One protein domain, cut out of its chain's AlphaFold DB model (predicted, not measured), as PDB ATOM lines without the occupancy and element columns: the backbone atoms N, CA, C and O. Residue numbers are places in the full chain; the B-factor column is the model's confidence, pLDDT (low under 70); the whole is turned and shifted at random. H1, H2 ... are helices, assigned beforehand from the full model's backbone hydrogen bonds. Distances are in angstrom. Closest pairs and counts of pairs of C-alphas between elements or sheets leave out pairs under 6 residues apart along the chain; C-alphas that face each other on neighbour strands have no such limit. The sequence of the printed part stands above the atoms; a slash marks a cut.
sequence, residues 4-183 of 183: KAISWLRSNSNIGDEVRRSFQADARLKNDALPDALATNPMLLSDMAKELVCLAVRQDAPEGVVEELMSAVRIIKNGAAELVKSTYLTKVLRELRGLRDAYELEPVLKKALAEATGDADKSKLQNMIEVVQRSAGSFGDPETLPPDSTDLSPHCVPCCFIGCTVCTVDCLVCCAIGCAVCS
ATOM      1  N   LYS A   4      88.566 119.798  73.905       88.56
ATOM      2  CA  LYS A   4      88.733 121.043  73.150       88.56
ATOM      3  C   LYS A   4      87.400 121.769  73.042       88.56
ATOM      4  O   LYS A   4      87.347 122.969  73.293       88.56
ATOM      5  N   ALA A   5      86.332 121.045  72.713       87.31
ATOM      6  CA  ALA A   5      84.994 121.603  72.594       87.31
ATOM      7  C   ALA A   5      84.472 122.152  73.925       87.31
ATOM      8  O   ALA A   5      83.947 123.260  73.951       87.31
ATOM      9  N   ILE A   6      84.663 121.425  75.031       83.69
ATOM     10  CA  ILE A   6      84.278 121.881  76.373       83.69
ATOM     11  C   ILE A   6      85.047 123.150  76.750       83.69
ATOM     12  O   ILE A   6      84.437 124.148  77.130       83.69
ATOM     13  N   SER A   7      86.377 123.132  76.619       85.31
ATOM     14  CA  SER A   7      87.232 124.279  76.951       85.31
ATOM     15  C   SER A   7      86.876 125.519  76.123       85.31
ATOM     16  O   SER A   7      86.737 126.628  76.650       85.31
ATOM     17  N   TRP A   8      86.646 125.323  74.824       89.31
ATOM     18  CA  TRP A   8      86.272 126.400  73.922       89.31
ATOM     19  C   TRP A   8      84.878 126.955  74.232       89.31
ATOM     20  O   TRP A   8      84.729 128.169  74.317       89.31
ATOM     21  N   LEU A   9      83.877 126.103  74.471       85.06
ATOM     22  CA  LEU A   9      82.518 126.547  74.806       85.06
ATOM     23  C   LEU A   9      82.446 127.282  76.146       85.06
ATOM     24  O   LEU A   9      81.680 128.231  76.265       85.06
ATOM     25  N   ARG A  10      83.282 126.920  77.127       82.62
ATOM     26  CA  ARG A  10      83.427 127.697  78.373       82.62
ATOM     27  C   ARG A  10      83.978 129.094  78.114       82.62
ATOM     28  O   ARG A  10      83.474 130.070  78.654       82.62
ATOM     29  N   SER A  11      84.985 129.185  77.250       86.88
ATOM     30  CA  SER A  11      85.594 130.464  76.866       86.88
ATOM     31  C   SER A  11      84.683 131.315  75.966       86.88
ATOM     32  O   SER A  11      84.928 132.507  75.810       86.88
ATOM     33  N   ASN A  12      83.638 130.713  75.388       88.25
ATOM     34  CA  ASN A  12      82.660 131.338  74.495       88.25
ATOM     35  C   ASN A  12      81.229 131.068  75.001       88.25
ATOM     36  O   ASN A  12      80.363 130.579  74.270       88.25
ATOM     37  N   SER A  13      80.983 131.353  76.284       81.44
ATOM     38  CA  SER A  13      79.728 131.025  76.983       81.44
ATOM     39  C   SER A  13      78.482 131.676  76.364       81.44
ATOM     40  O   SER A  13      77.386 131.116  76.431       81.44
ATOM     41  N   ASN A  14      78.653 132.794  75.651       85.56
ATOM     42  CA  ASN A  14      77.605 133.462  74.873       85.56
ATOM     43  C   ASN A  14      76.956 132.554  73.812       85.56
ATOM     44  O   ASN A  14      75.807 132.784  73.434       85.56
ATOM     45  N   ILE A  15      77.666 131.531  73.332       86.81
ATOM     46  CA  ILE A  15      77.152 130.601  72.324       86.81
ATOM     47  C   ILE A  15      76.023 129.746  72.896       86.81
ATOM     48  O   ILE A  15      74.996 129.578  72.237       86.81
ATOM     49  N   GLY A  16      76.169 129.243  74.126       81.12
ATOM     50  CA  GLY A  16      75.111 128.481  74.797       81.12
ATOM     51  C   GLY A  16      73.837 129.307  74.966       81.12
ATOM     52  O   GLY A  16      72.734 128.845  74.662       81.12
ATOM     53  N   ASP A  17      74.000 130.581  75.328       82.00
ATOM     54  CA  ASP A  17      72.906 131.545  75.435       82.00
ATOM     55  C   ASP A  17      72.233 131.854  74.098       82.00
ATOM     56  O   ASP A  17      71.022 132.086  74.043       82.00
ATOM     57  N   GLU A  18      72.994 131.889  73.008       88.62
ATOM     58  CA  GLU A  18      72.459 132.103  71.667       88.62
ATOM     59  C   GLU A  18      71.681 130.882  71.164       88.62
ATOM     60  O   GLU A  18      70.541 131.043  70.719       88.62
ATOM     61  N   VAL A  19      72.211 129.663  71.340       86.62
ATOM     62  CA  VAL A  19      71.467 128.420  71.055       86.62
ATOM     63  C   VAL A  19      70.178 128.386  71.871       86.62
ATOM     64  O   VAL A  19      69.102 128.133  71.329       86.62
ATOM     65  N   ARG A  20      70.251 128.689  73.169       80.31
ATOM     66  CA  ARG A  20      69.082 128.697  74.054       80.31
ATOM     67  C   ARG A  20      68.015 129.666  73.569       80.31
ATOM     68  O   ARG A  20      66.855 129.276  73.476       80.31
ATOM     69  N   ARG A  21      68.389 130.909  73.254       83.44
ATOM     70  CA  ARG A  21      67.445 131.918  72.751       83.44
ATOM     71  C   ARG A  21      66.818 131.495  71.427       83.44
ATOM     72  O   ARG A  21      65.615 131.674  71.260       83.44
ATOM     73  N   SER A  22      67.602 130.890  70.533       84.38
ATOM     74  CA  SER A  22      67.104 130.314  69.280       84.38
ATOM     75  C   SER A  22      66.020 129.263  69.548       84.38
ATOM     76  O   SER A  22      64.927 129.360  69.002       84.38
ATOM     77  N   PHE A  23      66.260 128.332  70.480       80.06
ATOM     78  CA  PHE A  23      65.283 127.302  70.846       80.06
ATOM     79  C   PHE A  23      64.070 127.848  71.607       80.06
ATOM     80  O   PHE A  23      62.955 127.415  71.345       80.06
ATOM     81  N   GLN A  24      64.245 128.812  72.512       76.81
ATOM     82  CA  GLN A  24      63.133 129.448  73.232       76.81
ATOM     83  C   GLN A  24      62.191 130.222  72.304       76.81
ATOM     84  O   GLN A  24      60.989 130.268  72.552       76.81
ATOM     85  N   ALA A  25      62.724 130.810  71.233       76.06
ATOM     86  CA  ALA A  25      61.932 131.454  70.190       76.06
ATOM     87  C   ALA A  25      61.313 130.450  69.198       76.06
ATOM     88  O   ALA A  25      60.551 130.846  68.312       76.06
ATOM     89  N   ASP A  26      61.634 129.161  69.317       75.75
ATOM     90  CA  ASP A  26      61.264 128.148  68.345       75.75
ATOM     91  C   ASP A  26      59.898 127.519  68.637       75.75
ATOM     92  O   ASP A  26      59.632 126.978  69.716       75.75
ATOM     93  N   ALA A  27      59.041 127.485  67.616       62.59
ATOM     94  CA  ALA A  27      57.744 126.818  67.672       62.59
ATOM     95  C   ALA A  27      57.842 125.319  68.030       62.59
ATOM     96  O   ALA A  27      56.872 124.746  68.534       62.59
ATOM     97  N   ARG A  28      59.003 124.677  67.815       72.19
ATOM     98  CA  ARG A  28      59.292 123.284  68.195       72.19
ATOM     99  C   ARG A  28      59.108 123.022  69.688       72.19
ATOM    100  O   ARG A  28      58.719 121.907  70.034       72.19
ATOM    101  N   LEU A  29      59.333 124.016  70.552       75.75
ATOM    102  CA  LEU A  29      59.110 123.863  71.990       75.75
ATOM    103  C   LEU A  29      57.626 123.914  72.375       75.75
ATOM    104  O   LEU A  29      57.288 123.507  73.474       75.75
ATOM    105  N   LYS A  30      56.715 124.371  71.499       77.06
ATOM    106  CA  LYS A  30      55.265 124.472  71.783       77.06
ATOM    107  C   LYS A  30      54.921 125.206  73.095       77.06
ATOM    108  O   LYS A  30      53.913 124.894  73.720       77.06
ATOM    109  N   ASN A  31      55.731 126.193  73.483       74.88
ATOM    110  CA  ASN A  31      55.680 126.896  74.777       74.88
ATOM    111  C   ASN A  31      56.033 126.042  76.014       74.88
ATOM    112  O   ASN A  31      55.882 126.528  77.134       74.88
ATOM    113  N   ASP A  32      56.514 124.807  75.844       81.12
ATOM    114  CA  ASP A  32      57.076 124.020  76.941       81.12
ATOM    115  C   ASP A  32      58.443 124.588  77.357       81.12
ATOM    116  O   ASP A  32      59.221 125.092  76.540       81.12
ATOM    117  N   ALA A  33      58.774 124.444  78.642       84.56
ATOM    118  CA  ALA A  33      60.146 124.623  79.096       84.56
ATOM    119  C   ALA A  33      61.057 123.584  78.416       84.56
ATOM    120  O   ALA A  33      60.653 122.438  78.208       84.56
ATOM    121  N   LEU A  34      62.305 123.956  78.108       83.44
ATOM    122  CA  LEU A  34      63.245 123.082  77.392       83.44
ATOM    123  C   LEU A  34      63.391 121.671  78.013       83.44
ATOM    124  O   LEU A  34      63.345 120.707  77.246       83.44
ATOM    125  N   PRO A  35      63.490 121.501  79.351       84.81
ATOM    126  CA  PRO A  35      63.504 120.173  79.969       84.81
ATOM    127  C   PRO A  35      62.277 119.316  79.627       84.81
ATOM    128  O   PRO A  35      62.405 118.133  79.312       84.81
ATOM    129  N   ASP A  36      61.086 119.916  79.621       88.19
ATOM    130  CA  ASP A  36      59.827 119.212  79.359       88.19
ATOM    131  C   ASP A  36      59.657 118.891  77.868       88.19
ATOM    132  O   ASP A  36      59.121 117.839  77.494       88.19
ATOM    133  N   ALA A  37      60.160 119.778  77.006       89.06
ATOM    134  CA  ALA A  37      60.225 119.541  75.575       89.06
ATOM    135  C   ALA A  37      61.167 118.369  75.255       89.06
ATOM    136  O   ALA A  37      60.800 117.487  74.478       89.06
ATOM    137  N   LEU A  38      62.340 118.300  75.898       88.31
ATOM    138  CA  LEU A  38      63.286 117.184  75.766       88.31
ATOM    139  C   LEU A  38      62.713 115.867  76.305       88.31
ATOM    140  O   LEU A  38      62.876 114.827  75.670       88.31
ATOM    141  N   ALA A  39      61.993 115.917  77.428       90.00
ATOM    142  CA  ALA A  39      61.295 114.767  78.006       90.00
ATOM    143  C   ALA A  39      60.236 114.190  77.049       90.00
ATOM    144  O   ALA A  39      59.982 112.984  77.013       90.00
ATOM    145  N   THR A  40      59.629 115.052  76.232       90.19
ATOM    146  CA  THR A  40      58.624 114.663  75.236       90.19
ATOM    147  C   THR A  40      59.250 114.245  73.906       90.19
ATOM    148  O   THR A  40      58.738 113.346  73.234       90.19
ATOM    149  N   ASN A  41      60.340 114.903  73.514       90.38
ATOM    150  CA  ASN A  41      61.016 114.720  72.243       90.38
ATOM    151  C   ASN A  41      62.550 114.779  72.408       90.38
ATOM    152  O   ASN A  41      63.158 115.832  72.187       90.38
ATOM    153  N   PRO A  42      63.202 113.638  72.701       89.94
ATOM    154  CA  PRO A  42      64.658 113.574  72.853       89.94
ATOM    155  C   PRO A  42      65.439 113.966  71.593       89.94
ATOM    156  O   PRO A  42      66.608 114.335  71.680       89.94
ATOM    157  N   MET A  43      64.806 113.941  70.411       91.12
ATOM    158  CA  MET A  43      65.441 114.384  69.164       91.12
ATOM    159  C   MET A  43      65.787 115.875  69.175       91.12
ATOM    160  O   MET A  43      66.692 116.279  68.443       91.12
ATOM    161  N   LEU A  44      65.138 116.681  70.025       89.31
ATOM    162  CA  LEU A  44      65.493 118.091  70.200       89.31
ATOM    163  C   LEU A  44      66.946 118.259  70.651       89.31
ATOM    164  O   LEU A  44      67.592 119.206  70.217       89.31
ATOM    165  N   LEU A  45      67.506 117.311  71.412       88.31
ATOM    166  CA  LEU A  45      68.918 117.358  71.798       88.31
ATOM    167  C   LEU A  45      69.845 117.277  70.575       88.31
ATOM    168  O   LEU A  45      70.875 117.946  70.525       88.31
ATOM    169  N   SER A  46      69.466 116.492  69.558       90.88
ATOM    170  CA  SER A  46      70.213 116.425  68.296       90.88
ATOM    171  C   SER A  46      70.155 117.745  67.542       90.88
ATOM    172  O   SER A  46      71.159 118.170  66.976       90.88
ATOM    173  N   ASP A  47      68.997 118.400  67.534       90.62
ATOM    174  CA  ASP A  47      68.851 119.695  66.881       90.62
ATOM    175  C   ASP A  47      69.637 120.784  67.618       90.62
ATOM    176  O   ASP A  47      70.297 121.590  66.968       90.62
ATOM    177  N   MET A  48      69.642 120.760  68.953       88.62
ATOM    178  CA  MET A  48      70.446 121.670  69.776       88.62
ATOM    179  C   MET A  48      71.938 121.499  69.494       88.62
ATOM    180  O   MET A  48      72.647 122.479  69.288       88.62
ATOM    181  N   ALA A  49      72.412 120.252  69.417       90.19
ATOM    182  CA  ALA A  49      73.805 119.961  69.103       90.19
ATOM    183  C   ALA A  49      74.205 120.449  67.697       90.19
ATOM    184  O   ALA A  49      75.312 120.947  67.511       90.19
ATOM    185  N   LYS A  50      73.311 120.341  66.702       92.81
ATOM    186  CA  LYS A  50      73.561 120.879  65.351       92.81
ATOM    187  C   LYS A  50      73.630 122.402  65.357       92.81
ATOM    188  O   LYS A  50      74.527 122.957  64.734       92.81
ATOM    189  N   GLU A  51      72.708 123.065  66.050       91.81
ATOM    190  CA  GLU A  51      72.699 124.529  66.149       91.81
ATOM    191  C   GLU A  51      73.980 125.037  66.820       91.81
ATOM    192  O   GLU A  51      74.597 125.989  66.345       91.81
ATOM    193  N   LEU A  52      74.435 124.331  67.858       90.81
ATOM    194  CA  LEU A  52      75.699 124.600  68.531       90.81
ATOM    195  C   LEU A  52      76.898 124.506  67.576       90.81
ATOM    196  O   LEU A  52      77.741 125.398  67.578       90.81
ATOM    197  N   VAL A  53      76.958 123.477  66.721       93.81
ATOM    198  CA  VAL A  53      77.993 123.373  65.674       93.81
ATOM    199  C   VAL A  53      77.901 124.539  64.692       93.81
ATOM    200  O   VAL A  53      78.919 125.149  64.377       93.81
ATOM    201  N   CYS A  54      76.701 124.861  64.202       94.12
ATOM    202  CA  CYS A  54      76.502 125.953  63.250       94.12
ATOM    203  C   CYS A  54      76.991 127.291  63.813       94.12
ATOM    204  O   CYS A  54      77.669 128.040  63.109       94.12
ATOM    205  N   LEU A  55      76.670 127.589  65.073       93.00
ATOM    206  CA  LEU A  55      77.142 128.798  65.744       93.00
ATOM    207  C   LEU A  55      78.646 128.756  66.013       93.00
ATOM    208  O   LEU A  55      79.311 129.759  65.780       93.00
ATOM    209  N   ALA A  56      79.197 127.606  66.407       93.25
ATOM    210  CA  ALA A  56      80.637 127.456  66.584       93.25
ATOM    211  C   ALA A  56      81.402 127.761  65.284       93.25
ATOM    212  O   ALA A  56      82.347 128.543  65.290       93.25
ATOM    213  N   VAL A  57      80.941 127.224  64.150       95.62
ATOM    214  CA  VAL A  57      81.529 127.501  62.829       95.62
ATOM    215  C   VAL A  57      81.397 128.980  62.450       95.62
ATOM    216  O   VAL A  57      82.342 129.555  61.925       95.62
ATOM    217  N   ARG A  58      80.253 129.619  62.728       94.94
ATOM    218  CA  ARG A  58      80.052 131.058  62.462       94.94
ATOM    219  C   ARG A  58      80.940 131.967  63.310       94.94
ATOM    220  O   ARG A  58      81.162 133.103  62.911       94.94
ATOM    221  N   GLN A  59      81.399 131.489  64.465       93.50
ATOM    222  CA  GLN A  59      82.328 132.199  65.347       93.50
ATOM    223  C   GLN A  59      83.776 131.721  65.172       93.50
ATOM    224  O   GLN A  59      84.579 131.838  66.095       93.50
ATOM    225  N   ASP A  60      84.106 131.164  64.002       94.69
ATOM    226  CA  ASP A  60      85.462 130.748  63.634       94.69
ATOM    227  C   ASP A  60      86.102 129.783  64.652       94.69
ATOM    228  O   ASP A  60      87.299 129.852  64.948       94.69
ATOM    229  N   ALA A  61      85.303 128.861  65.208       95.19
ATOM    230  CA  ALA A  61      85.812 127.832  66.106       95.19
ATOM    231  C   ALA A  61      86.952 127.031  65.444       95.19
ATOM    232  O   ALA A  61      86.850 126.674  64.265       95.19
ATOM    233  N   PRO A  62      88.015 126.676  66.194       96.94
ATOM    234  CA  PRO A  62      89.096 125.850  65.669       96.94
ATOM    235  C   PRO A  62      88.587 124.522  65.096       96.94
ATOM    236  O   PRO A  62      87.666 123.919  65.646       96.94
ATOM    237  N   GLU A  63      89.245 124.005  64.056       95.56
ATOM    238  CA  GLU A  63      88.857 122.749  63.392       95.56
ATOM    239  C   GLU A  63      88.659 121.596  64.390       95.56
ATOM    240  O   GLU A  63      87.607 120.961  64.409       95.56
ATOM    241  N   GLY A  64      89.601 121.412  65.322       94.00
ATOM    242  CA  GLY A  64      89.501 120.369  66.347       94.00
ATOM    243  C   GLY A  64      88.326 120.529  67.327       94.00
ATOM    244  O   GLY A  64      87.914 119.546  67.932       94.00
ATOM    245  N   VAL A  65      87.771 121.736  67.490       93.12
ATOM    246  CA  VAL A  65      86.531 121.965  68.259       93.12
ATOM    247  C   VAL A  65      85.324 121.518  67.440       93.12
ATOM    248  O   VAL A  65      84.467 120.791  67.942       93.12
ATOM    249  N   VAL A  66      85.273 121.910  66.166       94.94
ATOM    250  CA  VAL A  66      84.184 121.546  65.250       94.94
ATOM    251  C   VAL A  66      84.111 120.029  65.059       94.94
ATOM    252  O   VAL A  66      83.020 119.462  65.091       94.94
ATOM    253  N   GLU A  67      85.252 119.349  64.925       94.12
ATOM    254  CA  GLU A  67      85.327 117.887  64.816       94.12
ATOM    255  C   GLU A  67      84.734 117.173  66.038       94.12
ATOM    256  O   GLU A  67      83.933 116.242  65.890       94.12
ATOM    257  N   GLU A  68      85.090 117.621  67.246       92.19
ATOM    258  CA  GLU A  68      84.565 117.068  68.497       92.19
ATOM    259  C   GLU A  68      83.053 117.295  68.619       92.19
ATOM    260  O   GLU A  68      82.313 116.357  68.927       92.19
ATOM    261  N   LEU A  69      82.566 118.498  68.294       91.50
ATOM    262  CA  LEU A  69      81.131 118.796  68.305       91.50
ATOM    263  C   LEU A  69      80.365 117.975  67.258       91.50
ATOM    264  O   LEU A  69      79.303 117.426  67.549       91.50
ATOM    265  N   MET A  70      80.914 117.803  66.055       93.75
ATOM    266  CA  MET A  70      80.324 116.951  65.016       93.75
ATOM    267  C   MET A  70      80.331 115.465  65.393       93.75
ATOM    268  O   MET A  70      79.449 114.706  64.974       93.75
ATOM    269  N   SER A  71      81.321 115.014  66.168       91.38
ATOM    270  CA  SER A  71      81.316 113.678  66.774       91.38
ATOM    271  C   SER A  71      80.174 113.546  67.787       91.38
ATOM    272  O   SER A  71      79.371 112.615  67.693       91.38
ATOM    273  N   ALA A  72      80.016 114.535  68.672       89.19
ATOM    274  CA  ALA A  72      78.925 114.577  69.643       89.19
ATOM    275  C   ALA A  72      77.542 114.579  68.969       89.19
ATOM    276  O   ALA A  72      76.674 113.803  69.361       89.19
ATOM    277  N   VAL A  73      77.348 115.356  67.894       91.69
ATOM    278  CA  VAL A  73      76.099 115.361  67.107       91.69
ATOM    279  C   VAL A  73      75.749 113.963  66.598       91.69
ATOM    280  O   VAL A  73      74.583 113.567  66.653       91.69
ATOM    281  N   ARG A  74      76.732 113.200  66.102       91.56
ATOM    282  CA  ARG A  74      76.509 111.833  65.602       91.56
ATOM    283  C   ARG A  74      76.080 110.887  66.719       91.56
ATOM    284  O   ARG A  74      75.113 110.149  66.533       91.56
ATOM    285  N   ILE A  75      76.755 110.948  67.867       90.06
ATOM    286  CA  ILE A  75      76.418 110.149  69.053       90.06
ATOM    287  C   ILE A  75      74.998 110.483  69.519       90.06
ATOM    288  O   ILE A  75      74.160 109.590  69.612       90.06
ATOM    289  N   ILE A  76      74.697 111.771  69.706       90.69
ATOM    290  CA  ILE A  76      73.384 112.256  70.149       90.69
ATOM    291  C   ILE A  76      72.284 111.826  69.181       90.69
ATOM    292  O   ILE A  76      71.239 111.335  69.602       90.69
ATOM    293  N   LYS A  77      72.503 111.995  67.874       92.56
ATOM    294  CA  LYS A  77      71.513 111.649  66.850       92.56
ATOM    295  C   LYS A  77      71.161 110.162  66.893       92.56
ATOM    296  O   LYS A  77      69.981 109.824  66.874       92.56
ATOM    297  N   ASN A  78      72.169 109.293  66.928       91.62
ATOM    298  CA  ASN A  78      71.956 107.848  66.944       91.62
ATOM    299  C   ASN A  78      71.316 107.412  68.262       91.62
ATOM    300  O   ASN A  78      70.328 106.686  68.255       91.62
ATOM    301  N   GLY A  79      71.824 107.927  69.378       90.00
ATOM    302  CA  GLY A  79      71.301 107.665  70.709       90.00
ATOM    303  C   GLY A  79      69.830 108.044  70.872       90.00
ATOM    304  O   GLY A  79      69.028 107.243  71.346       90.00
ATOM    305  N   ALA A  80      69.448 109.235  70.404       91.12
ATOM    306  CA  ALA A  80      68.070 109.703  70.458       91.12
ATOM    307  C   ALA A  80      67.166 108.866  69.542       91.12
ATOM    308  O   ALA A  80      66.054 108.522  69.938       91.12
ATOM    309  N   ALA A  81      67.658 108.474  68.361       92.50
ATOM    310  CA  ALA A  81      66.933 107.599  67.443       92.50
ATOM    311  C   ALA A  81      66.709 106.187  68.018       92.50
ATOM    312  O   ALA A  81      65.638 105.619  67.815       92.50
ATOM    313  N   GLU A  82      67.675 105.622  68.746       91.00
ATOM    314  CA  GLU A  82      67.485 104.348  69.450       91.00
ATOM    315  C   GLU A  82      66.532 104.496  70.641       91.00
ATOM    316  O   GLU A  82      65.639 103.673  70.829       91.00
ATOM    317  N   LEU A  83      66.664 105.578  71.410       90.00
ATOM    318  CA  LEU A  83      65.821 105.852  72.573       90.00
ATOM    319  C   LEU A  83      64.336 105.926  72.199       90.00
ATOM    320  O   LEU A  83      63.501 105.336  72.883       90.00
ATOM    321  N   VAL A  84      63.997 106.582  71.081       91.00
ATOM    322  CA  VAL A  84      62.599 106.702  70.629       91.00
ATOM    323  C   VAL A  84      61.997 105.396  70.103       91.00
ATOM    324  O   VAL A  84      60.776 105.314  69.972       91.00
ATOM    325  N   LYS A  85      62.807 104.362  69.831       92.00
ATOM    326  CA  LYS A  85      62.296 103.020  69.495       92.00
ATOM    327  C   LYS A  85      61.758 102.288  70.727       92.00
ATOM    328  O   LYS A  85      60.883 101.434  70.588       92.00
ATOM    329  N   SER A  86      62.243 102.621  71.928       92.12
ATOM    330  CA  SER A  86      61.736 102.047  73.178       92.12
ATOM    331  C   SER A  86      60.460 102.772  73.612       92.12
ATOM    332  O   SER A  86      60.477 103.893  74.125       92.12
ATOM    333  N   THR A  87      59.311 102.111  73.428       92.88
ATOM    334  CA  THR A  87      58.015 102.636  73.908       92.88
ATOM    335  C   THR A  87      58.014 102.787  75.434       92.88
ATOM    336  O   THR A  87      57.382 103.694  75.973       92.88
ATOM    337  N   TYR A  88      58.755 101.924  76.135       94.88
ATOM    338  CA  TYR A  88      58.878 101.980  77.583       94.88
ATOM    339  C   TYR A  88      59.661 103.214  78.037       94.88
ATOM    340  O   TYR A  88      59.126 104.034  78.780       94.88
ATOM    341  N   LEU A  89      60.878 103.417  77.522       93.38
ATOM    342  CA  LEU A  89      61.681 104.582  77.900       93.38
ATOM    343  C   LEU A  89      61.012 105.888  77.485       93.38
ATOM    344  O   LEU A  89      60.968 106.818  78.277       93.38
ATOM    345  N   THR A  90      60.412 105.963  76.295       93.44
ATOM    346  CA  THR A  90      59.675 107.173  75.886       93.44
ATOM    347  C   THR A  90      58.497 107.495  76.804       93.44
ATOM    348  O   THR A  90      58.201 108.672  77.012       93.44
ATOM    349  N   LYS A  91      57.834 106.487  77.387       94.94
ATOM    350  CA  LYS A  91      56.831 106.707  78.436       94.94
ATOM    351  C   LYS A  91      57.483 107.252  79.708       94.94
ATOM    352  O   LYS A  91      57.022 108.276  80.200       94.94
ATOM    353  N   VAL A  92      58.556 106.623  80.190       95.00
ATOM    354  CA  VAL A  92      59.271 107.058  81.403       95.00
ATOM    355  C   VAL A  92      59.770 108.496  81.271       95.00
ATOM    356  O   VAL A  92      59.561 109.295  82.173       95.00
ATOM    357  N   LEU A  93      60.355 108.872  80.129       93.19
ATOM    358  CA  LEU A  93      60.823 110.242  79.898       93.19
ATOM    359  C   LEU A  93      59.691 111.264  80.026       93.19
ATOM    360  O   LEU A  93      59.885 112.307  80.638       93.19
ATOM    361  N   ARG A  94      58.488 110.955  79.529       93.12
ATOM    362  CA  ARG A  94      57.325 111.845  79.676       93.12
ATOM    363  C   ARG A  94      56.868 111.997  81.124       93.12
ATOM    364  O   ARG A  94      56.312 113.043  81.449       93.12
ATOM    365  N   GLU A  95      57.089 110.995  81.972       94.44
ATOM    366  CA  GLU A  95      56.803 111.075  83.412       94.44
ATOM    367  C   GLU A  95      57.766 112.024  84.143       94.44
ATOM    368  O   GLU A  95      57.452 112.470  85.241       94.44
ATOM    369  N   LEU A  96      58.891 112.400  83.520       91.69
ATOM    370  CA  LEU A  96      59.833 113.383  84.070       91.69
ATOM    371  C   LEU A  96      59.417 114.840  83.818       91.69
ATOM    372  O   LEU A  96      60.076 115.758  84.307       91.69
ATOM    373  N   ARG A  97      58.350 115.080  83.042       90.50
ATOM    374  CA  ARG A  97      57.859 116.440  82.777       90.50
ATOM    375  C   ARG A  97      57.446 117.120  84.080       90.50
ATOM    376  O   ARG A  97      56.741 116.541  84.899       90.50
ATOM    377  N   GLY A  98      57.841 118.378  84.222       88.38
ATOM    378  CA  GLY A  98      57.566 119.201  85.394       88.38
ATOM    379  C   GLY A  98      58.482 118.942  86.592       88.38
ATOM    380  O   GLY A  98      58.539 119.806  87.458       88.38
ATOM    381  N   LEU A  99      59.230 117.833  86.620       89.06
ATOM    382  CA  LEU A  99      60.179 117.538  87.700       89.06
ATOM    383  C   LEU A  99      61.444 118.377  87.523       89.06
ATOM    384  O   LEU A  99      61.858 118.621  86.384       89.06
ATOM    385  N   ARG A 100      62.057 118.828  88.617       81.81
ATOM    386  CA  ARG A 100      63.228 119.721  88.564       81.81
ATOM    387  C   ARG A 100      64.361 119.287  89.470       81.81
ATOM    388  O   ARG A 100      65.518 119.485  89.103       81.81
ATOM    389  N   ASP A 101      64.055 118.658  90.598       81.00
ATOM    390  CA  ASP A 101      65.073 118.269  91.566       81.00
ATOM    391  C   ASP A 101      65.301 116.750  91.646       81.00
ATOM    392  O   ASP A 101      64.518 115.925  91.171       81.00
ATOM    393  N   ALA A 102      66.430 116.361  92.239       82.38
ATOM    394  CA  ALA A 102      66.809 114.956  92.339       82.38
ATOM    395  C   ALA A 102      65.848 114.136  93.211       82.38
ATOM    396  O   ALA A 102      65.643 112.954  92.929       82.38
ATOM    397  N   TYR A 103      65.236 114.751  94.228       84.81
ATOM    398  CA  TYR A 103      64.276 114.087  95.109       84.81
ATOM    399  C   TYR A 103      62.972 113.751  94.381       84.81
ATOM    400  O   TYR A 103      62.318 112.771  94.736       84.81
ATOM    401  N   GLU A 104      62.618 114.511  93.347       88.44
ATOM    402  CA  GLU A 104      61.503 114.222  92.449       88.44
ATOM    403  C   GLU A 104      61.866 113.186  91.375       88.44
ATOM    404  O   GLU A 104      61.107 112.243  91.136       88.44
ATOM    405  N   LEU A 105      63.027 113.336  90.724       88.06
ATOM    406  CA  LEU A 105      63.429 112.476  89.604       88.06
ATOM    407  C   LEU A 105      63.788 111.052  90.045       88.06
ATOM    408  O   LEU A 105      63.398 110.077  89.397       88.06
ATOM    409  N   GLU A 106      64.566 110.909  91.118       91.00
ATOM    410  CA  GLU A 106      65.143 109.623  91.512       91.00
ATOM    411  C   GLU A 106      64.080 108.555  91.836       91.00
ATOM    412  O   GLU A 106      64.214 107.431  91.339       91.00
ATOM    413  N   PRO A 107      63.003 108.843  92.599       94.19
ATOM    414  CA  PRO A 107      61.956 107.860  92.864       94.19
ATOM    415  C   PRO A 107      61.245 107.381  91.596       94.19
ATOM    416  O   PRO A 107      60.965 106.186  91.470       94.19
ATOM    417  N   VAL A 108      60.986 108.286  90.645       95.69
ATOM    418  CA  VAL A 108      60.342 107.952  89.363       95.69
ATOM    419  C   VAL A 108      61.238 107.019  88.551       95.69
ATOM    420  O   VAL A 108      60.789 105.965  88.098       95.69
ATOM    421  N   LEU A 109      62.529 107.340  88.445       94.88
ATOM    422  CA  LEU A 109      63.493 106.514  87.721       94.88
ATOM    423  C   LEU A 109      63.732 105.155  88.392       94.88
ATOM    424  O   LEU A 109      63.802 104.142  87.703       94.88
ATOM    425  N   LYS A 110      63.811 105.096  89.728       96.31
ATOM    426  CA  LYS A 110      63.952 103.833  90.473       96.31
ATOM    427  C   LYS A 110      62.740 102.927  90.305       96.31
ATOM    428  O   LYS A 110      62.902 101.719  90.128       96.31
ATOM    429  N   LYS A 111      61.536 103.499  90.334       97.19
ATOM    430  CA  LYS A 111      60.305 102.761  90.044       97.19
ATOM    431  C   LYS A 111      60.337 102.208  88.619       97.19
ATOM    432  O   LYS A 111      60.132 101.011  88.432       97.19
ATOM    433  N   ALA A 112      60.686 103.041  87.640       96.56
ATOM    434  CA  ALA A 112      60.836 102.605  86.257       96.56
ATOM    435  C   ALA A 112      61.917 101.517  86.095       96.56
ATOM    436  O   ALA A 112      61.746 100.581  85.318       96.56
ATOM    437  N   LEU A 113      63.025 101.581  86.834       97.00
ATOM    438  CA  LEU A 113      64.060 100.545  86.793       97.00
ATOM    439  C   LEU A 113      63.538  99.199  87.318       97.00
ATOM    440  O   LEU A 113      63.825  98.161  86.725       97.00
ATOM    441  N   ALA A 114      62.754  99.215  88.399       96.69
ATOM    442  CA  ALA A 114      62.149  98.009  88.964       96.69
ATOM    443  C   ALA A 114      61.101  97.372  88.030       96.69
ATOM    444  O   ALA A 114      60.947  96.152  88.018       96.69
ATOM    445  N   GLU A 115      60.399  98.189  87.241       96.06
ATOM    446  CA  GLU A 115      59.386  97.751  86.271       96.06
ATOM    447  C   GLU A 115      59.981  97.345  84.907       96.06
ATOM    448  O   GLU A 115      59.318  96.671  84.115       96.06
ATOM    449  N   ALA A 116      61.234  97.716  84.624       94.88
ATOM    450  CA  ALA A 116      61.893  97.419  83.359       94.88
ATOM    451  C   ALA A 116      62.167  95.915  83.198       94.88
ATOM    452  O   ALA A 116      62.777  95.269  84.053       94.88
ATOM    453  N   THR A 117      61.784  95.355  82.052       92.00
ATOM    454  CA  THR A 117      62.006  93.934  81.736       92.00
ATOM    455  C   THR A 117      63.209  93.702  80.823       92.00
ATOM    456  O   THR A 117      63.828  92.645  80.912       92.00
ATOM    457  N   GLY A 118      63.577  94.681  79.988       92.00
ATOM    458  CA  GLY A 118      64.707  94.595  79.061       92.00
ATOM    459  C   GLY A 118      66.009  95.162  79.632       92.00
ATOM    460  O   GLY A 118      66.017  96.239  80.226       92.00
ATOM    461  N   ASP A 119      67.128  94.475  79.395       91.25
ATOM    462  CA  ASP A 119      68.448  94.892  79.897       91.25
ATOM    463  C   ASP A 119      68.912  96.234  79.315       91.25
ATOM    464  O   ASP A 119      69.536  97.030  80.014       91.25
ATOM    465  N   ALA A 120      68.553  96.527  78.061       88.31
ATOM    466  CA  ALA A 120      68.851  97.813  77.430       88.31
ATOM    467  C   ALA A 120      68.144  98.984  78.139       88.31
ATOM    468  O   ALA A 120      68.765 100.014  78.406       88.31
ATOM    469  N   ASP A 121      66.866  98.813  78.496       91.62
ATOM    470  CA  ASP A 121      66.105  99.830  79.225       91.62
ATOM    471  C   ASP A 121      66.640  99.990  80.655       91.62
ATOM    472  O   ASP A 121      66.834 101.114  81.117       91.62
ATOM    473  N   LYS A 122      66.955  98.875  81.333       93.19
ATOM    474  CA  LYS A 122      67.579  98.889  82.665       93.19
ATOM    475  C   LYS A 122      68.899  99.646  82.663       93.19
ATOM    476  O   LYS A 122      69.106 100.483  83.533       93.19
ATOM    477  N   SER A 123      69.766  99.387  81.683       90.19
ATOM    478  CA  SER A 123      71.059 100.064  81.573       90.19
ATOM    479  C   SER A 123      70.888 101.578  81.422       90.19
ATOM    480  O   SER A 123      71.489 102.335  82.181       90.19
ATOM    481  N   LYS A 124      69.998 102.034  80.532       90.12
ATOM    482  CA  LYS A 124      69.719 103.468  80.358       90.12
ATOM    483  C   LYS A 124      69.146 104.105  81.628       90.12
ATOM    484  O   LYS A 124      69.603 105.172  82.024       90.12
ATOM    485  N   LEU A 125      68.203 103.447  82.303       93.00
ATOM    486  CA  LEU A 125      67.622 103.941  83.559       93.00
ATOM    487  C   LEU A 125      68.647 103.998  84.695       93.00
ATOM    488  O   LEU A 125      68.668 104.970  85.445       93.00
ATOM    489  N   GLN A 126      69.526 102.999  84.794       91.56
ATOM    490  CA  GLN A 126      70.637 102.986  85.744       91.56
ATOM    491  C   GLN A 126      71.541 104.208  85.527       91.56
ATOM    492  O   GLN A 126      71.811 104.945  86.472       91.56
ATOM    493  N   ASN A 127      71.921 104.482  84.275       86.19
ATOM    494  CA  ASN A 127      72.762 105.629  83.926       86.19
ATOM    495  C   ASN A 127      72.084 106.967  84.265       86.19
ATOM    496  O   ASN A 127      72.729 107.876  84.787       86.19
ATOM    497  N   MET A 128      70.773 107.085  84.028       88.94
ATOM    498  CA  MET A 128      70.002 108.266  84.436       88.94
ATOM    499  C   MET A 128      70.006 108.455  85.956       88.94
ATOM    500  O   MET A 128      70.223 109.569  86.424       88.94
ATOM    501  N   ILE A 129      69.787 107.384  86.728       88.88
ATOM    502  CA  ILE A 129      69.801 107.428  88.200       88.88
ATOM    503  C   ILE A 129      71.180 107.844  88.708       88.88
ATOM    504  O   ILE A 129      71.260 108.714  89.569       88.88
ATOM    505  N   GLU A 130      72.253 107.271  88.160       84.00
ATOM    506  CA  GLU A 130      73.622 107.636  88.538       84.00
ATOM    507  C   GLU A 130      73.884 109.127  88.322       84.00
ATOM    508  O   GLU A 130      74.421 109.793  89.205       84.00
ATOM    509  N   VAL A 131      73.458 109.674  87.180       79.94
ATOM    510  CA  VAL A 131      73.563 111.111  86.906       79.94
ATOM    511  C   VAL A 131      72.745 111.928  87.897       79.94
ATOM    512  O   VAL A 131      73.260 112.908  88.434       79.94
ATOM    513  N   VAL A 132      71.500 111.535  88.174       81.88
ATOM    514  CA  VAL A 132      70.626 112.266  89.101       81.88
ATOM    515  C   VAL A 132      71.207 112.288  90.517       81.88
ATOM    516  O   VAL A 132      71.310 113.354  91.122       81.88
ATOM    517  N   GLN A 133      71.669 111.138  91.011       80.12
ATOM    518  CA  GLN A 133      72.266 110.995  92.340       80.12
ATOM    519  C   GLN A 133      73.571 111.783  92.482       80.12
ATOM    520  O   GLN A 133      73.798 112.412  93.513       80.12
ATOM    521  N   ARG A 134      74.424 111.787  91.450       71.25
ATOM    522  CA  ARG A 134      75.670 112.574  91.451       71.25
ATOM    523  C   ARG A 134      75.395 114.075  91.387       71.25
ATOM    524  O   ARG A 134      76.122 114.871  91.976       71.25
ATOM    525  N   SER A 135      74.325 114.467  90.703       62.78
ATOM    526  CA  SER A 135      73.986 115.873  90.490       62.78
ATOM    527  C   SER A 135      73.283 116.529  91.676       62.78
ATOM    528  O   SER A 135      73.338 117.752  91.789       62.78
ATOM    529  N   ALA A 136      72.715 115.737  92.594       53.81
ATOM    530  CA  ALA A 136      72.132 116.205  93.854       53.81
ATOM    531  C   ALA A 136      73.123 116.985  94.754       53.81
ATOM    532  O   ALA A 136      72.704 117.563  95.754       53.81
ATOM    533  N   GLY A 137      74.419 117.031  94.402       44.91
ATOM    534  CA  GLY A 137      75.445 117.786  95.125       44.91
ATOM    535  C   GLY A 137      76.233 118.853  94.350       44.91
ATOM    536  O   GLY A 137      77.065 119.489  94.989       44.91
ATOM    537  N   SER A 138      76.062 119.059  93.026       45.44
ATOM    538  CA  SER A 138      77.090 119.823  92.270       45.44
ATOM    539  C   SER A 138      76.699 120.573  90.982       45.44
ATOM    540  O   SER A 138      77.566 121.231  90.405       45.44
ATOM    541  N   PHE A 139      75.456 120.536  90.498       47.97
ATOM    542  CA  PHE A 139      75.089 121.252  89.260       47.97
ATOM    543  C   PHE A 139      74.361 122.570  89.549       47.97
ATOM    544  O   PHE A 139      73.185 122.734  89.234       47.97
ATOM    545  N   GLY A 140      75.074 123.506  90.176       40.53
ATOM    546  CA  GLY A 140      74.648 124.907  90.259       40.53
ATOM    547  C   GLY A 140      75.098 125.746  89.057       40.53
ATOM    548  O   GLY A 140      74.497 126.781  88.795       40.53
ATOM    549  N   ASP A 141      76.126 125.305  88.320       47.62
ATOM    550  CA  ASP A 141      76.750 126.100  87.261       47.62
ATOM    551  C   ASP A 141      77.500 125.199  86.243       47.62
ATOM    552  O   ASP A 141      78.273 124.322  86.648       47.62
ATOM    553  N   PRO A 142      77.321 125.365  84.918       45.84
ATOM    554  CA  PRO A 142      78.187 124.748  83.909       45.84
ATOM    555  C   PRO A 142      79.689 125.038  84.109       45.84
ATOM    556  O   PRO A 142      80.525 124.235  83.676       45.84
ATOM    557  N   GLU A 143      80.038 126.145  84.776       45.22
ATOM    558  CA  GLU A 143      81.410 126.500  85.161       45.22
ATOM    559  C   GLU A 143      81.937 125.685  86.354       45.22
ATOM    560  O   GLU A 143      83.149 125.495  86.469       45.22
ATOM    561  N   THR A 144      81.061 125.133  87.208       44.06
ATOM    562  CA  THR A 144      81.464 124.302  88.361       44.06
ATOM    563  C   THR A 144      81.636 122.825  88.021       44.06
ATOM    564  O   THR A 144      82.010 122.041  88.890       44.06
ATOM    565  N   LEU A 145      81.405 122.422  86.768       45.50
ATOM    566  CA  LEU A 145      81.780 121.093  86.285       45.50
ATOM    567  C   LEU A 145      83.313 120.984  86.252       45.50
ATOM    568  O   LEU A 145      83.944 121.693  85.460       45.50
ATOM    569  N   PRO A 146      83.956 120.107  87.044       38.28
ATOM    570  CA  PRO A 146      85.407 119.964  87.000       38.28
ATOM    571  C   PRO A 146      85.876 119.642  85.568       38.28
ATOM    572  O   PRO A 146      85.216 118.859  84.882       38.28
ATOM    573  N   PRO A 147      86.987 120.234  85.080       39.19
ATOM    574  CA  PRO A 147      87.559 119.905  83.766       39.19
ATOM    575  C   PRO A 147      87.919 118.414  83.643       39.19
ATOM    576  O   PRO A 147      87.871 117.866  82.546       39.19
ATOM    577  N   ASP A 148      88.158 117.765  84.786       41.03
ATOM    578  CA  ASP A 148      88.413 116.335  84.940       41.03
ATOM    579  C   ASP A 148      87.217 115.608  85.567       41.03
ATOM    580  O   ASP A 148      87.411 114.809  86.478       41.03
ATOM    581  N   SER A 149      85.968 115.871  85.158       42.12
ATOM    582  CA  SER A 149      84.827 115.089  85.658       42.12
ATOM    583  C   SER A 149      84.878 113.643  85.124       42.12
ATOM    584  O   SER A 149      84.084 113.230  84.278       42.12
ATOM    585  N   THR A 150      85.815 112.860  85.656       40.16
ATOM    586  CA  THR A 150      85.849 111.396  85.713       40.16
ATOM    587  C   THR A 150      84.611 110.829  86.418       40.16
ATOM    588  O   THR A 150      84.361 109.629  86.355       40.16
ATOM    589  N   ASP A 151      83.800 111.701  87.025       43.56
ATOM    590  CA  ASP A 151      82.557 111.404  87.731       43.56
ATOM    591  C   ASP A 151      81.320 111.254  86.836       43.56
ATOM    592  O   ASP A 151      80.249 110.918  87.333       43.56
ATOM    593  N   LEU A 152      81.411 111.459  85.522       49.88
ATOM    594  CA  LEU A 152      80.390 110.994  84.576       49.88
ATOM    595  C   LEU A 152      80.973 109.825  83.792       49.88
ATOM    596  O   LEU A 152      82.140 109.853  83.408       49.88
ATOM    597  N   SER A 153      80.152 108.805  83.509       54.00
ATOM    598  CA  SER A 153      80.538 107.808  82.507       54.00
ATOM    599  C   SER A 153      81.007 108.564  81.254       54.00
ATOM    600  O   SER A 153      80.283 109.470  80.822       54.00
ATOM    601  N   PRO A 154      82.181 108.249  80.663       57.94
ATOM    602  CA  PRO A 154      82.729 108.979  79.513       57.94
ATOM    603  C   PRO A 154      81.728 109.126  78.362       57.94
ATOM    604  O   PRO A 154      81.825 110.048  77.553       57.94
ATOM    605  N   HIS A 155      80.750 108.220  78.320       61.16
ATOM    606  CA  HIS A 155      79.641 108.201  77.386       61.16
ATOM    607  C   HIS A 155      78.645 109.351  77.603       61.16
ATOM    608  O   HIS A 155      78.191 109.924  76.625       61.16
ATOM    609  N   CYS A 156      78.344 109.767  78.836       71.94
ATOM    610  CA  CYS A 156      77.328 110.793  79.109       71.94
ATOM    611  C   CYS A 156      77.847 112.236  79.010       71.94
ATOM    612  O   CYS A 156      77.043 113.156  78.854       71.94
ATOM    613  N   VAL A 157      79.170 112.439  79.042       69.06
ATOM    614  CA  VAL A 157      79.806 113.769  79.018       69.06
ATOM    615  C   VAL A 157      79.356 114.626  77.821       69.06
ATOM    616  O   VAL A 157      78.932 115.757  78.059       69.06
ATOM    617  N   PRO A 158      79.338 114.131  76.564       70.25
ATOM    618  CA  PRO A 158      78.905 114.935  75.419       70.25
ATOM    619  C   PRO A 158      77.460 115.423  75.516       70.25
ATOM    620  O   PRO A 158      77.175 116.602  75.307       70.25
ATOM    621  N   CYS A 159      76.541 114.518  75.854       73.81
ATOM    622  CA  CYS A 159      75.120 114.831  75.912       73.81
ATOM    623  C   CYS A 159      74.765 115.716  77.109       73.81
ATOM    624  O   CYS A 159      73.977 116.649  76.957       73.81
ATOM    625  N   CYS A 160      75.341 115.444  78.284       74.81
ATOM    626  CA  CYS A 160      75.142 116.283  79.461       74.81
ATOM    627  C   CYS A 160      75.717 117.674  79.233       74.81
ATOM    628  O   CYS A 160      75.012 118.648  79.446       74.81
ATOM    629  N   PHE A 161      76.946 117.792  78.727       74.06
ATOM    630  CA  PHE A 161      77.551 119.101  78.512       74.06
ATOM    631  C   PHE A 161      76.753 119.948  77.513       74.06
ATOM    632  O   PHE A 161      76.455 121.103  77.804       74.06
ATOM    633  N   ILE A 162      76.332 119.378  76.380       75.38
ATOM    634  CA  ILE A 162      75.504 120.094  75.396       75.38
ATOM    635  C   ILE A 162      74.129 120.446  75.984       75.38
ATOM    636  O   ILE A 162      73.669 121.574  75.822       75.38
ATOM    637  N   GLY A 163      73.488 119.522  76.705       72.81
ATOM    638  CA  GLY A 163      72.212 119.778  77.377       72.81
ATOM    639  C   GLY A 163      72.307 120.886  78.434       72.81
ATOM    640  O   GLY A 163      71.450 121.765  78.472       72.81
ATOM    641  N   CYS A 164      73.364 120.885  79.249       72.94
ATOM    642  CA  CYS A 164      73.618 121.884  80.289       72.94
ATOM    643  C   CYS A 164      74.035 123.240  79.710       72.94
ATOM    644  O   CYS A 164      73.595 124.264  80.211       72.94
ATOM    645  N   THR A 165      74.822 123.264  78.630       71.00
ATOM    646  CA  THR A 165      75.249 124.508  77.956       71.00
ATOM    647  C   THR A 165      74.050 125.337  77.482       71.00
ATOM    648  O   THR A 165      74.129 126.557  77.393       71.00
ATOM    649  N   VAL A 166      72.922 124.683  77.189       67.56
ATOM    650  CA  VAL A 166      71.705 125.335  76.687       67.56
ATOM    651  C   VAL A 166      70.613 125.458  77.766       67.56
ATOM    652  O   VAL A 166      69.681 126.246  77.615       67.56
ATOM    653  N   CYS A 167      70.702 124.714  78.873       68.38
ATOM    654  CA  CYS A 167      69.716 124.726  79.957       68.38
ATOM    655  C   CYS A 167      70.218 125.553  81.148       68.38
ATOM    656  O   CYS A 167      71.167 125.162  81.814       68.38
ATOM    657  N   THR A 168      69.574 126.683  81.444       57.09
ATOM    658  CA  THR A 168      70.112 127.675  82.400       57.09
ATOM    659  C   THR A 168      69.673 127.565  83.842       57.09
ATOM    660  O   THR A 168      70.179 128.307  84.672       57.09
ATOM    661  N   VAL A 169      68.724 126.690  84.148       50.28
ATOM    662  CA  VAL A 169      68.291 126.433  85.522       50.28
ATOM    663  C   VAL A 169      67.934 124.953  85.579       50.28
ATOM    664  O   VAL A 169      67.220 124.473  84.697       50.28
ATOM    665  N   ASP A 170      68.497 124.226  86.538       58.62
ATOM    666  CA  ASP A 170      68.198 122.816  86.797       58.62
ATOM    667  C   ASP A 170      68.469 121.892  85.601       58.62
ATOM    668  O   ASP A 170      67.604 121.189  85.073       58.62
ATOM    669  N   CYS A 171      69.735 121.856  85.176       71.50
ATOM    670  CA  CYS A 171      70.211 121.012  84.078       71.50
ATOM    671  C   CYS A 171      70.081 119.500  84.341       71.50
ATOM    672  O   CYS A 171      70.430 118.690  83.482       71.50
ATOM    673  N   LEU A 172      69.584 119.117  85.516       75.94
ATOM    674  CA  LEU A 172      69.430 117.751  85.982       75.94
ATOM    675  C   LEU A 172      68.599 116.895  85.024       75.94
ATOM    676  O   LEU A 172      69.043 115.829  84.606       75.94
ATOM    677  N   VAL A 173      67.425 117.385  84.620       79.62
ATOM    678  CA  VAL A 173      66.541 116.683  83.676       79.62
ATOM    679  C   VAL A 173      67.204 116.581  82.304       79.62
ATOM    680  O   VAL A 173      67.247 115.504  81.710       79.62
ATOM    681  N   CYS A 174      67.783 117.678  81.809       80.94
ATOM    682  CA  CYS A 174      68.473 117.713  80.518       80.94
ATOM    683  C   CYS A 174      69.682 116.768  80.481       80.94
ATOM    684  O   CYS A 174      69.901 116.100  79.473       80.94
ATOM    685  N   CYS A 175      70.438 116.668  81.576       80.69
ATOM    686  CA  CYS A 175      71.574 115.760  81.697       80.69
ATOM    687  C   CYS A 175      71.121 114.309  81.896       80.69
ATOM    688  O   CYS A 175      71.686 113.424  81.265       80.69
ATOM    689  N   ALA A 176      70.055 114.038  82.658       81.88
ATOM    690  CA  ALA A 176      69.481 112.695  82.751       81.88
ATOM    691  C   ALA A 176      69.013 112.195  81.371       81.88
ATOM    692  O   ALA A 176      69.416 111.120  80.928       81.88
ATOM    693  N   ILE A 177      68.238 113.006  80.641       83.38
ATOM    694  CA  ILE A 177      67.798 112.695  79.270       83.38
ATOM    695  C   ILE A 177      69.005 112.553  78.340       83.38
ATOM    696  O   ILE A 177      69.084 111.601  77.566       83.38
ATOM    697  N   GLY A 178      69.969 113.469  78.431       84.25
ATOM    698  CA  GLY A 178      71.200 113.414  77.654       84.25
ATOM    699  C   GLY A 178      71.994 112.131  77.904       84.25
ATOM    700  O   GLY A 178      72.449 111.490  76.960       84.25
ATOM    701  N   CYS A 179      72.115 111.699  79.151       83.62
ATOM    702  CA  CYS A 179      72.804 110.463  79.485       83.62
ATOM    703  C   CYS A 179      72.066 109.250  78.907       83.62
ATOM    704  O   CYS A 179      72.700 108.428  78.258       83.62
ATOM    705  N   ALA A 180      70.731 109.203  78.995       82.62
ATOM    706  CA  ALA A 180      69.932 108.159  78.345       82.62
ATOM    707  C   ALA A 180      70.104 108.122  76.816       82.62
ATOM    708  O   ALA A 180      69.990 107.061  76.199       82.62
ATOM    709  N   VAL A 181      70.358 109.278  76.193       84.00
ATOM    710  CA  VAL A 181      70.667 109.386  74.765       84.00
ATOM    711  C   VAL A 181      72.056 108.816  74.473       84.00
ATOM    712  O   VAL A 181      72.175 107.964  73.599       84.00
ATOM    713  N   CYS A 182      73.098 109.248  75.180       82.94
ATOM    714  CA  CYS A 182      74.473 108.867  74.854       82.94
ATOM    715  C   CYS A 182      74.922 107.492  75.389       82.94
ATOM    716  O   CYS A 182      75.972 107.009  74.957       82.94
ATOM    717  N   SER A 183      74.191 106.894  76.336       73.56
ATOM    718  CA  SER A 183      74.553 105.618  76.968       73.56
ATOM    719  C   SER A 183      74.030 104.388  76.245       73.56
ATOM    720  O   SER A 183      72.835 104.425  75.857       73.56
TER     721      SER A 183
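AT A GLANCE: This is residues 4 to 183 of the 183 residues of an uncharacterized protein of Leptolyngbyaceae cyanobacterium JSC-12 (UniProt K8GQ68). The longest helix, H5, makes a long hairpin with H4, and this hairpin crosses over a core made by the shorter hairpin of H9 and H10. Another hairpin, H7 and H8, packs on H10 through H8, with H6 and H3 nearby; H2 packs on H4 and H9, while H1 packs on the first part of H5. The printed part has 180 residues with ten named helices, H1 to H10 in order along the chain, and no named strand: the class is all helix. It is compact, with a radius of gyration of the C-alphas of 15.2 A and spans of 48 by 36 by 26 A.

IN THESE COORDINATES: H5, residues 63 to 83, runs 30.0 A from C-alpha 63 at (88.857, 122.749, 63.392) to C-alpha 83 at (65.821, 105.852, 72.573). Before it come H1, residues 4 to 11, H2, residues 14 to 24, H3, residues 34 to 40, and H4, residues 43 to 58, 23.2 A long. After it come H6, residues 87 to 95, H7, residues 102 to 115, 19.7 A long, H8, residues 119 to 135, 24.1 A long, H9, residues 157 to 166, and H10, residues 172 to 182, which ends with C-alpha 182 at (74.473, 108.867, 74.854).

HOW THE PARTS SIT: H5 touches H4 as a hairpin, at a shallow tilt of 11 degrees, opposite ways; their closest C-alphas, Ser 46 and Lys 77, are 5.2 A apart. H5 touches H10 with residues 75 to 83 alone, about perpendicular at 88 degrees, the closest C-alphas being Gly 79 and Val 181, 4.5 A. With residues 64 to 69 alone it touches H1, closest at Ala 5 and Val 65, 4.6 A between C-alphas. H9 and H10, a hairpin, touch at a steep tilt of 40 degrees, with C-alphas 160 and 175 closest at 4.2 A. H2 touches H9, closest at C-alphas 16 and 166, 5.0 A. H8 touches H10, C-alphas 128 and 176 being closest at 4.8 A, and makes a hairpin with H7 at 16 degrees. H3 touches H6, closest at C-alphas 39 and 93, 4.9 A. H2 and H5 are apart. Every O i to N i+4 pair is within hydrogen-bond range in H1 to H6 and H8 to H10; in H7 it is 8 of 10.

THE WHOLE: The C-alphas farthest apart, Asp 60 and Glu 115, are 47.8 A apart. The printed part has no cut. The link from H8 to H9, residues 136 to 156, is long. The model's pLDDT is under 70 for 28 residues: 27, 135 to 155, 157 and 166 to 170.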